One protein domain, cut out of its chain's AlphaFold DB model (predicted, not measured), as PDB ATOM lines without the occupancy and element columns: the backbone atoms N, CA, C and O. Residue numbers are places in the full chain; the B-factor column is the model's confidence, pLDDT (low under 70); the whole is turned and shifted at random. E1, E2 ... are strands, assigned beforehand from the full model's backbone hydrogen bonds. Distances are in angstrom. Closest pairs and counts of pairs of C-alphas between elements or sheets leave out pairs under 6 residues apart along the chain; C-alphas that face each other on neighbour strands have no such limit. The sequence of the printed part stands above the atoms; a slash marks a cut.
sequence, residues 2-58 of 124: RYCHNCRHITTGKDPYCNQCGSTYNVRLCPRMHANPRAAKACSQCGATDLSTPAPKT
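Overview. This is residues 2 to 58 of the 124 residues of an uncharacterized protein of Acidobacteriales bacterium (UniProt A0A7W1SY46). There is little regular structure here: an elongated body of loops, with one small hairpin, E1 and E2, between a looped end at residues 2 to 22 and another at residues 39 to 49. The last stretch runs back toward the first end. The printed part has 57 residues, two named strands, E1 then E2, antiparallel, and no named helix; the class is all strand, though these hold only 6 residues. It is compact, radius of gyration of the C-alphas 11.3 A, spanning 33 by 20 by 13 A.

Along the chain. Start at C-alpha 2, (198.544, 202.308, 202.121); residues 2 to 26 hold no named element. Find E1, residues 27 to 29, 6.5 A long, from (195.602, 188.821, 204.763). E2, residues 35 to 37, 7.0 A, ends at (193.138, 184.428, 203.213).

Arrangement. Residues 2 to 3 pair with 10 to 11, antiparallel. At the hairpin, look for N 28 and O 36, 2.9 A apart, within hydrogen-bond range; the strand directions differ by 134 degrees.

Size, cuts and confidence. The farthest C-alphas, Ile 10 and Gly 47, are 32.7 A apart. The printed part has no cut; the E1 to E2 link is tight. No printed residue is under 70 in pLDDT.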
ATOM      1  N   ARG A   2     199.794 202.938 201.671       84.31
ATOM      2  CA  ARG A   2     198.544 202.308 202.121       84.31
ATOM      3  C   ARG A   2     197.998 203.082 203.311       84.31
ATOM      4  O   ARG A   2     198.755 203.433 204.207       84.31
ATOM      5  N   TYR A   3     196.698 203.341 203.318       86.62
ATOM      6  CA  TYR A   3     196.019 203.939 204.462       86.62
ATOM      7  C   TYR A   3     195.505 202.833 205.386       86.62
ATOM      8  O   TYR A   3     194.813 201.918 204.934       86.62
ATOM      9  N   CYS A   4     195.842 202.896 206.671       87.56
ATOM     10  CA  CYS A   4     195.333 201.949 207.649       87.56
ATOM     11  C   CYS A   4     194.029 202.461 208.261       87.56
ATOM     12  O   CYS A   4     194.020 203.451 208.983       87.56
ATOM     13  N   HIS A   5     192.927 201.744 208.036       85.69
ATOM     14  CA  HIS A   5     191.626 202.100 208.616       85.69
ATOM     15  C   HIS A   5     191.552 201.901 210.137       85.69
ATOM     16  O   HIS A   5     190.651 202.449 210.761       85.69
ATOM     17  N   ASN A   6     192.482 201.140 210.728       87.50
ATOM     18  CA  ASN A   6     192.518 200.905 212.171       87.50
ATOM     19  C   ASN A   6     193.136 202.097 212.925       87.50
ATOM     20  O   ASN A   6     192.505 202.659 213.811       87.50
ATOM     21  N   CYS A   7     194.341 202.531 212.534       89.25
ATOM     22  CA  CYS A   7     195.062 203.628 213.200       89.25
ATOM     23  C   CYS A   7     195.020 204.972 212.460       89.25
ATOM     24  O   CYS A   7     195.593 205.942 212.941       89.25
ATOM     25  N   ARG A   8     194.378 205.045 211.288       88.38
ATOM     26  CA  ARG A   8     194.240 206.259 210.459       88.38
ATOM     27  C   ARG A   8     195.560 206.875 209.974       88.38
ATOM     28  O   ARG A   8     195.572 208.022 209.539       88.38
ATOM     29  N   HIS A   9     196.649 206.105 209.975       89.38
ATOM     30  CA  HIS A   9     197.945 206.522 209.438       89.38
ATOM     31  C   HIS A   9     198.201 205.988 208.026       89.38
ATOM     32  O   HIS A   9     197.748 204.905 207.642       89.38
ATOM     33  N   ILE A  10     198.985 206.754 207.267       88.25
ATOM     34  CA  ILE A  10     199.512 206.351 205.965       88.25
ATOM     35  C   ILE A  10     200.833 205.619 206.193       88.25
ATOM     36  O   ILE A  10     201.762 206.169 206.778       88.25
ATOM     37  N   THR A  11     200.929 204.386 205.705       86.56
ATOM     38  CA  THR A  11     202.178 203.626 205.674       86.56
ATOM     39  C   THR A  11     202.721 203.528 204.252       86.56
ATOM     40  O   THR A  11     202.005 203.696 203.258       86.56
ATOM     41  N   THR A  12     204.011 203.221 204.130       85.31
ATOM     42  CA  THR A  12     204.673 202.969 202.837       85.31
ATOM     43  C   THR A  12     203.958 201.860 202.057       85.31
ATOM     44  O   THR A  12     203.753 201.979 200.845       85.31
ATOM     45  N   GLY A  13     203.464 200.845 202.776       78.94
ATOM     46  CA  GLY A  13     202.701 199.718 202.240       78.94
ATOM     47  C   GLY A  13     203.568 198.593 201.673       78.94
ATOM     48  O   GLY A  13     203.025 197.757 200.956       78.94
ATOM     49  N   LYS A  14     204.879 198.596 201.972       83.44
ATOM     50  CA  LYS A  14     205.825 197.524 201.613       83.44
ATOM     51  C   LYS A  14     205.479 196.220 202.338       83.44
ATOM     52  O   LYS A  14     205.425 195.168 201.712       83.44
ATOM     53  N   ASP A  15     205.153 196.326 203.621       86.19
ATOM     54  CA  ASP A  15     204.835 195.183 204.469       86.19
ATOM     55  C   ASP A  15     203.333 194.833 204.448       86.19
ATOM     56  O   ASP A  15     202.473 195.701 204.223       86.19
ATOM     57  N   PRO A  16     202.976 193.557 204.699       86.31
ATOM     58  CA  PRO A  16     201.585 193.110 204.767       86.31
ATOM     59  C   PRO A  16     200.868 193.554 206.053       86.31
ATOM     60  O   PRO A  16     199.702 193.210 206.239       86.31
ATOM     61  N   TYR A  17     201.522 194.323 206.925       89.44
ATOM     62  CA  TYR A  17     200.969 194.857 208.166       89.44
ATOM     63  C   TYR A  17     201.284 196.344 208.338       89.44
ATOM     64  O   TYR A  17     202.125 196.926 207.654       89.44
ATOM     65  N   CYS A  18     200.542 196.992 209.230       89.94
ATOM     66  CA  CYS A  18     200.763 198.381 209.590       89.94
ATOM     67  C   CYS A  18     201.888 198.494 210.624       89.94
ATOM     68  O   CYS A  18     201.744 197.982 211.729       89.94
ATOM     69  N   ASN A  19     202.947 199.244 210.318       88.88
ATOM     70  CA  ASN A  19     204.080 199.440 211.237       88.88
ATOM     71  C   ASN A  19     203.697 200.171 212.537       88.88
ATOM     72  O   ASN A  19     204.407 200.053 213.524       88.88
ATOM     73  N   GLN A  20     202.572 200.900 212.548       87.75
ATOM     74  CA  GLN A  20     202.116 201.654 213.720       87.75
ATOM     75  C   GLN A  20     201.223 200.836 214.662       87.75
ATOM     76  O   GLN A  20     201.292 201.006 215.871       87.75
ATOM     77  N   CYS A  21     200.335 199.990 214.125       88.88
ATOM     78  CA  CYS A  21     199.328 199.279 214.931       88.88
ATOM     79  C   CYS A  21     199.338 197.754 214.769       88.88
ATOM     80  O   CYS A  21     198.473 197.083 215.320       88.88
ATOM     81  N   GLY A  22     200.246 197.198 213.965       87.19
ATOM     82  CA  GLY A  22     200.394 195.754 213.755       87.19
ATOM     83  C   GLY A  22     199.282 195.077 212.944       87.19
ATOM     84  O   GLY A  22     199.426 193.919 212.563       87.19
ATOM     85  N   SER A  23     198.179 195.765 212.622       88.81
ATOM     86  CA  SER A  23     197.066 195.162 211.877       88.81
ATOM     87  C   SER A  23     197.479 194.766 210.457       88.81
ATOM     88  O   SER A  23     198.078 195.579 209.744       88.81
ATOM     89  N   THR A  24     197.090 193.573 210.007       89.69
ATOM     90  CA  THR A  24     197.400 193.091 208.655       89.69
ATOM     91  C   THR A  24     196.459 193.650 207.586       89.69
ATOM     92  O   THR A  24     195.258 193.848 207.799       89.69
ATOM     93  N   TYR A  25     197.007 193.890 206.396       86.06
ATOM     94  CA  TYR A  25     196.292 194.381 205.225       86.06
ATOM     95  C   TYR A  25     195.783 193.210 204.381       86.06
ATOM     96  O   TYR A  25     196.566 192.514 203.745       86.06
ATOM     97  N   ASN A  26     194.464 193.007 204.335       83.88
ATOM     98  CA  ASN A  26     193.761 192.016 203.495       83.88
ATOM     99  C   ASN A  26     194.123 190.525 203.685       83.88
ATOM    100  O   ASN A  26     193.387 189.678 203.179       83.88
ATOM    101  N   VAL A  27     195.165 190.192 204.449       89.56
ATOM    102  CA  VAL A  27     195.602 188.821 204.763       89.56
ATOM    103  C   VAL A  27     195.597 188.567 206.268       89.56
ATOM    104  O   VAL A  27     195.614 189.506 207.065       89.56
ATOM    105  N   ARG A  28     195.574 187.294 206.662       91.31
ATOM    106  CA  ARG A  28     195.867 186.842 208.028       91.31
ATOM    107  C   ARG A  28     197.241 186.185 208.040       91.31
ATOM    108  O   ARG A  28     197.534 185.397 207.146       91.31
ATOM    109  N   LEU A  29     198.067 186.499 209.025       92.31
ATOM    110  CA  LEU A  29     199.378 185.884 209.222       92.31
ATOM    111  C   LEU A  29     199.304 184.931 210.413       92.31
ATOM    112  O   LEU A  29     198.669 185.253 211.414       92.31
ATOM    113  N   CYS A  30     199.920 183.757 210.296       93.31
ATOM    114  CA  CYS A  30     200.122 182.867 211.443       93.31
ATOM    115  C   CYS A  30     201.406 183.255 212.212       93.31
ATOM    116  O   CYS A  30     202.184 184.065 211.703       93.31
ATOM    117  N   PRO A  31     201.709 182.645 213.376       91.56
ATOM    118  CA  PRO A  31     202.928 182.933 214.141       91.56
ATOM    119  C   PRO A  31     204.222 182.643 213.367       91.56
ATOM    120  O   PRO A  31     205.263 183.223 213.648       91.56
ATOM    121  N   ARG A  32     204.153 181.765 212.356       92.50
ATOM    122  CA  ARG A  32     205.254 181.464 211.423       92.50
ATOM    123  C   ARG A  32     205.251 182.347 210.168       92.50
ATOM    124  O   ARG A  32     205.919 182.030 209.196       92.50
ATOM    125  N   MET A  33     204.477 183.434 210.164       90.25
ATOM    126  CA  MET A  33     204.387 184.416 209.076       90.25
ATOM    127  C   MET A  33     203.860 183.877 207.735       90.25
ATOM    128  O   MET A  33     204.038 184.510 206.695       90.25
ATOM    129  N   HIS A  34     203.134 182.757 207.730       92.25
ATOM    130  CA  HIS A  34     202.456 182.290 206.519       92.25
ATOM    131  C   HIS A  34     201.229 183.153 206.214       92.25
ATOM    132  O   HIS A  34     200.376 183.379 207.080       92.25
ATOM    133  N   ALA A  35     201.118 183.593 204.961       91.88
ATOM    134  CA  ALA A  35     199.978 184.353 204.472       91.88
ATOM    135  C   ALA A  35     198.768 183.440 204.243       91.88
ATOM    136  O   ALA A  35     198.823 182.478 203.483       91.88
ATOM    137  N   ASN A  36     197.655 183.781 204.883       92.94
ATOM    138  CA  ASN A  36     196.381 183.090 204.758       92.94
ATOM    139  C   ASN A  36     195.289 184.070 204.308       92.94
ATOM    140  O   ASN A  36     195.352 185.273 204.606       92.94
ATOM    141  N   PRO A  37     194.250 183.583 203.608       90.69
ATOM    142  CA  PRO A  37     193.138 184.428 203.213       90.69
ATOM    143  C   PRO A  37     192.399 184.966 204.442       90.69
ATOM    144  O   PRO A  37     192.356 184.345 205.504       90.69
ATOM    145  N   ARG A  38     191.746 186.120 204.285       87.69
ATOM    146  CA  ARG A  38     191.024 186.804 205.370       87.69
ATOM    147  C   ARG A  38     189.953 185.939 206.056       87.69
ATOM    148  O   ARG A  38     189.610 186.195 207.204       87.69
ATOM    149  N   ALA A  39     189.414 184.954 205.339       88.75
ATOM    150  CA  ALA A  39     188.394 184.028 205.823       88.75
ATOM    151  C   ALA A  39     188.965 182.751 206.476       88.75
ATOM    152  O   ALA A  39     188.193 181.963 207.017       88.75
ATOM    153  N   ALA A  40     190.285 182.531 206.438       90.12
ATOM    154  CA  ALA A  40     190.899 181.334 207.003       90.12
ATOM    155  C   ALA A  40     190.709 181.274 208.523       90.12
ATOM    156  O   ALA A  40     190.950 182.262 209.221       90.12
ATOM    157  N   LYS A  41     190.299 180.102 209.019       91.88
ATOM    158  CA  LYS A  41     190.215 179.780 210.454       91.88
ATOM    159  C   LYS A  41     191.482 179.107 210.990       91.88
ATOM    160  O   LYS A  41     191.727 179.161 212.185       91.88
ATOM    161  N   ALA A  42     192.262 178.483 210.111       93.94
ATOM    162  CA  ALA A  42     193.543 177.866 210.420       93.94
ATOM    163  C   ALA A  42     194.516 178.101 209.260       93.94
ATOM    164  O   ALA A  42     194.096 178.356 208.126       93.94
ATOM    165  N   CYS A  43     195.812 178.035 209.542       95.44
ATOM    166  CA  CYS A  43     196.842 178.164 208.527       95.44
ATOM    167  C   CYS A  43     196.888 176.922 207.632       95.44
ATOM    168  O   CYS A  43     197.030 175.808 208.132       95.44
ATOM    169  N   SER A  44     196.856 177.119 206.312       92.31
ATOM    170  CA  SER A  44     196.913 176.020 205.336       92.31
ATOM    171  C   SER A  44     198.250 175.275 205.317       92.31
ATOM    172  O   SER A  44     198.294 174.128 204.890       92.31
ATOM    173  N   GLN A  45     199.334 175.911 205.769       93.19
ATOM    174  CA  GLN A  45     200.674 175.319 205.743       93.19
ATOM    175  C   GLN A  45     201.068 174.637 207.055       93.19
ATOM    176  O   GLN A  45     201.752 173.623 207.034       93.19
ATOM    177  N   CYS A  46     200.680 175.194 208.206       95.00
ATOM    178  CA  CYS A  46     201.144 174.701 209.509       95.00
ATOM    179  C   CYS A  46     200.025 174.340 210.490       95.00
ATOM    180  O   CYS A  46     200.323 174.003 211.633       95.00
ATOM    181  N   GLY A  47     198.755 174.459 210.091       92.62
ATOM    182  CA  GLY A  47     197.604 174.104 210.926       92.62
ATOM    183  C   GLY A  47     197.344 175.035 212.116       92.62
ATOM    184  O   GLY A  47     196.386 174.820 212.848       92.62
ATOM    185  N   ALA A  48     198.154 176.082 212.311       94.00
ATOM    186  CA  ALA A  48     197.980 177.023 213.415       94.00
ATOM    187  C   ALA A  48     196.618 177.733 213.338       94.00
ATOM    188  O   ALA A  48     196.257 178.273 212.291       94.00
ATOM    189  N   THR A  49     195.884 177.743 214.448       91.75
ATOM    190  CA  THR A  49     194.587 178.427 214.596       91.75
ATOM    191  C   THR A  49     194.737 179.885 215.018       91.75
ATOM    192  O   THR A  49     193.850 180.694 214.753       91.75
ATOM    193  N   ASP A  50     195.868 180.227 215.635       90.94
ATOM    194  CA  ASP A  50     196.196 181.596 216.004       90.94
ATOM    195  C   ASP A  50     196.586 182.387 214.747       90.94
ATOM    196  O   ASP A  50     197.552 182.066 214.050       90.94
ATOM    197  N   LEU A  51     195.765 183.367 214.385       90.69
ATOM    198  CA  LEU A  51     195.861 184.128 213.142       90.69
ATOM    199  C   LEU A  51     195.680 185.609 213.457       90.69
ATOM    200  O   LEU A  51     194.753 185.997 214.168       90.69
ATOM    201  N   SER A  52     196.511 186.451 212.846       88.06
ATOM    202  CA  SER A  52     196.457 187.899 213.028       88.06
ATOM    203  C   SER A  52     195.088 188.481 212.653       88.06
ATOM    204  O   SER A  52     194.432 188.049 211.698       88.06
ATOM    205  N   THR A  53     194.664 189.528 213.364       85.56
ATOM    206  CA  THR A  53     193.416 190.234 213.063       85.56
ATOM    207  C   THR A  53     193.610 191.217 211.899       85.56
ATOM    208  O   THR A  53     194.384 192.173 212.019       85.56
ATOM    209  N   PRO A  54     192.909 191.031 210.766       85.19
ATOM    210  CA  PRO A  54     193.036 191.915 209.614       85.19
ATOM    211  C   PRO A  54     192.259 193.221 209.826       85.19
ATOM    212  O   PRO A  54     191.146 193.201 210.358       85.19
ATOM    213  N   ALA A  55     192.794 194.340 209.324       83.38
ATOM    214  CA  ALA A  55     192.153 195.661 209.381       83.38
ATOM    215  C   ALA A  55     190.713 195.619 208.830       83.38
ATOM    216  O   ALA A  55     190.479 194.895 207.856       83.38
ATOM    217  N   PRO A  56     189.737 196.357 209.398       80.88
ATOM    218  CA  PRO A  56     188.315 196.250 209.049       80.88
ATOM    219  C   PRO A  56     188.069 196.388 207.541       80.88
ATOM    220  O   PRO A  56     188.800 197.088 206.840       80.88
ATOM    221  N   LYS A  57     187.075 195.655 207.014       70.69
ATOM    222  CA  LYS A  57     186.722 195.773 205.592       70.69
ATOM    223  C   LYS A  57     186.265 197.205 205.342       70.69
ATOM    224  O   LYS A  57     185.472 197.742 206.111       70.69
ATOM    225  N   THR A  58     186.752 197.800 204.261       70.88
ATOM    226  CA  THR A  58     186.205 199.066 203.786       70.88
ATOM    227  C   THR A  58     184.707 198.911 203.526       70.88
ATOM    228  O   THR A  58     184.278 197.842 203.073       70.88
TER     229      THR A  58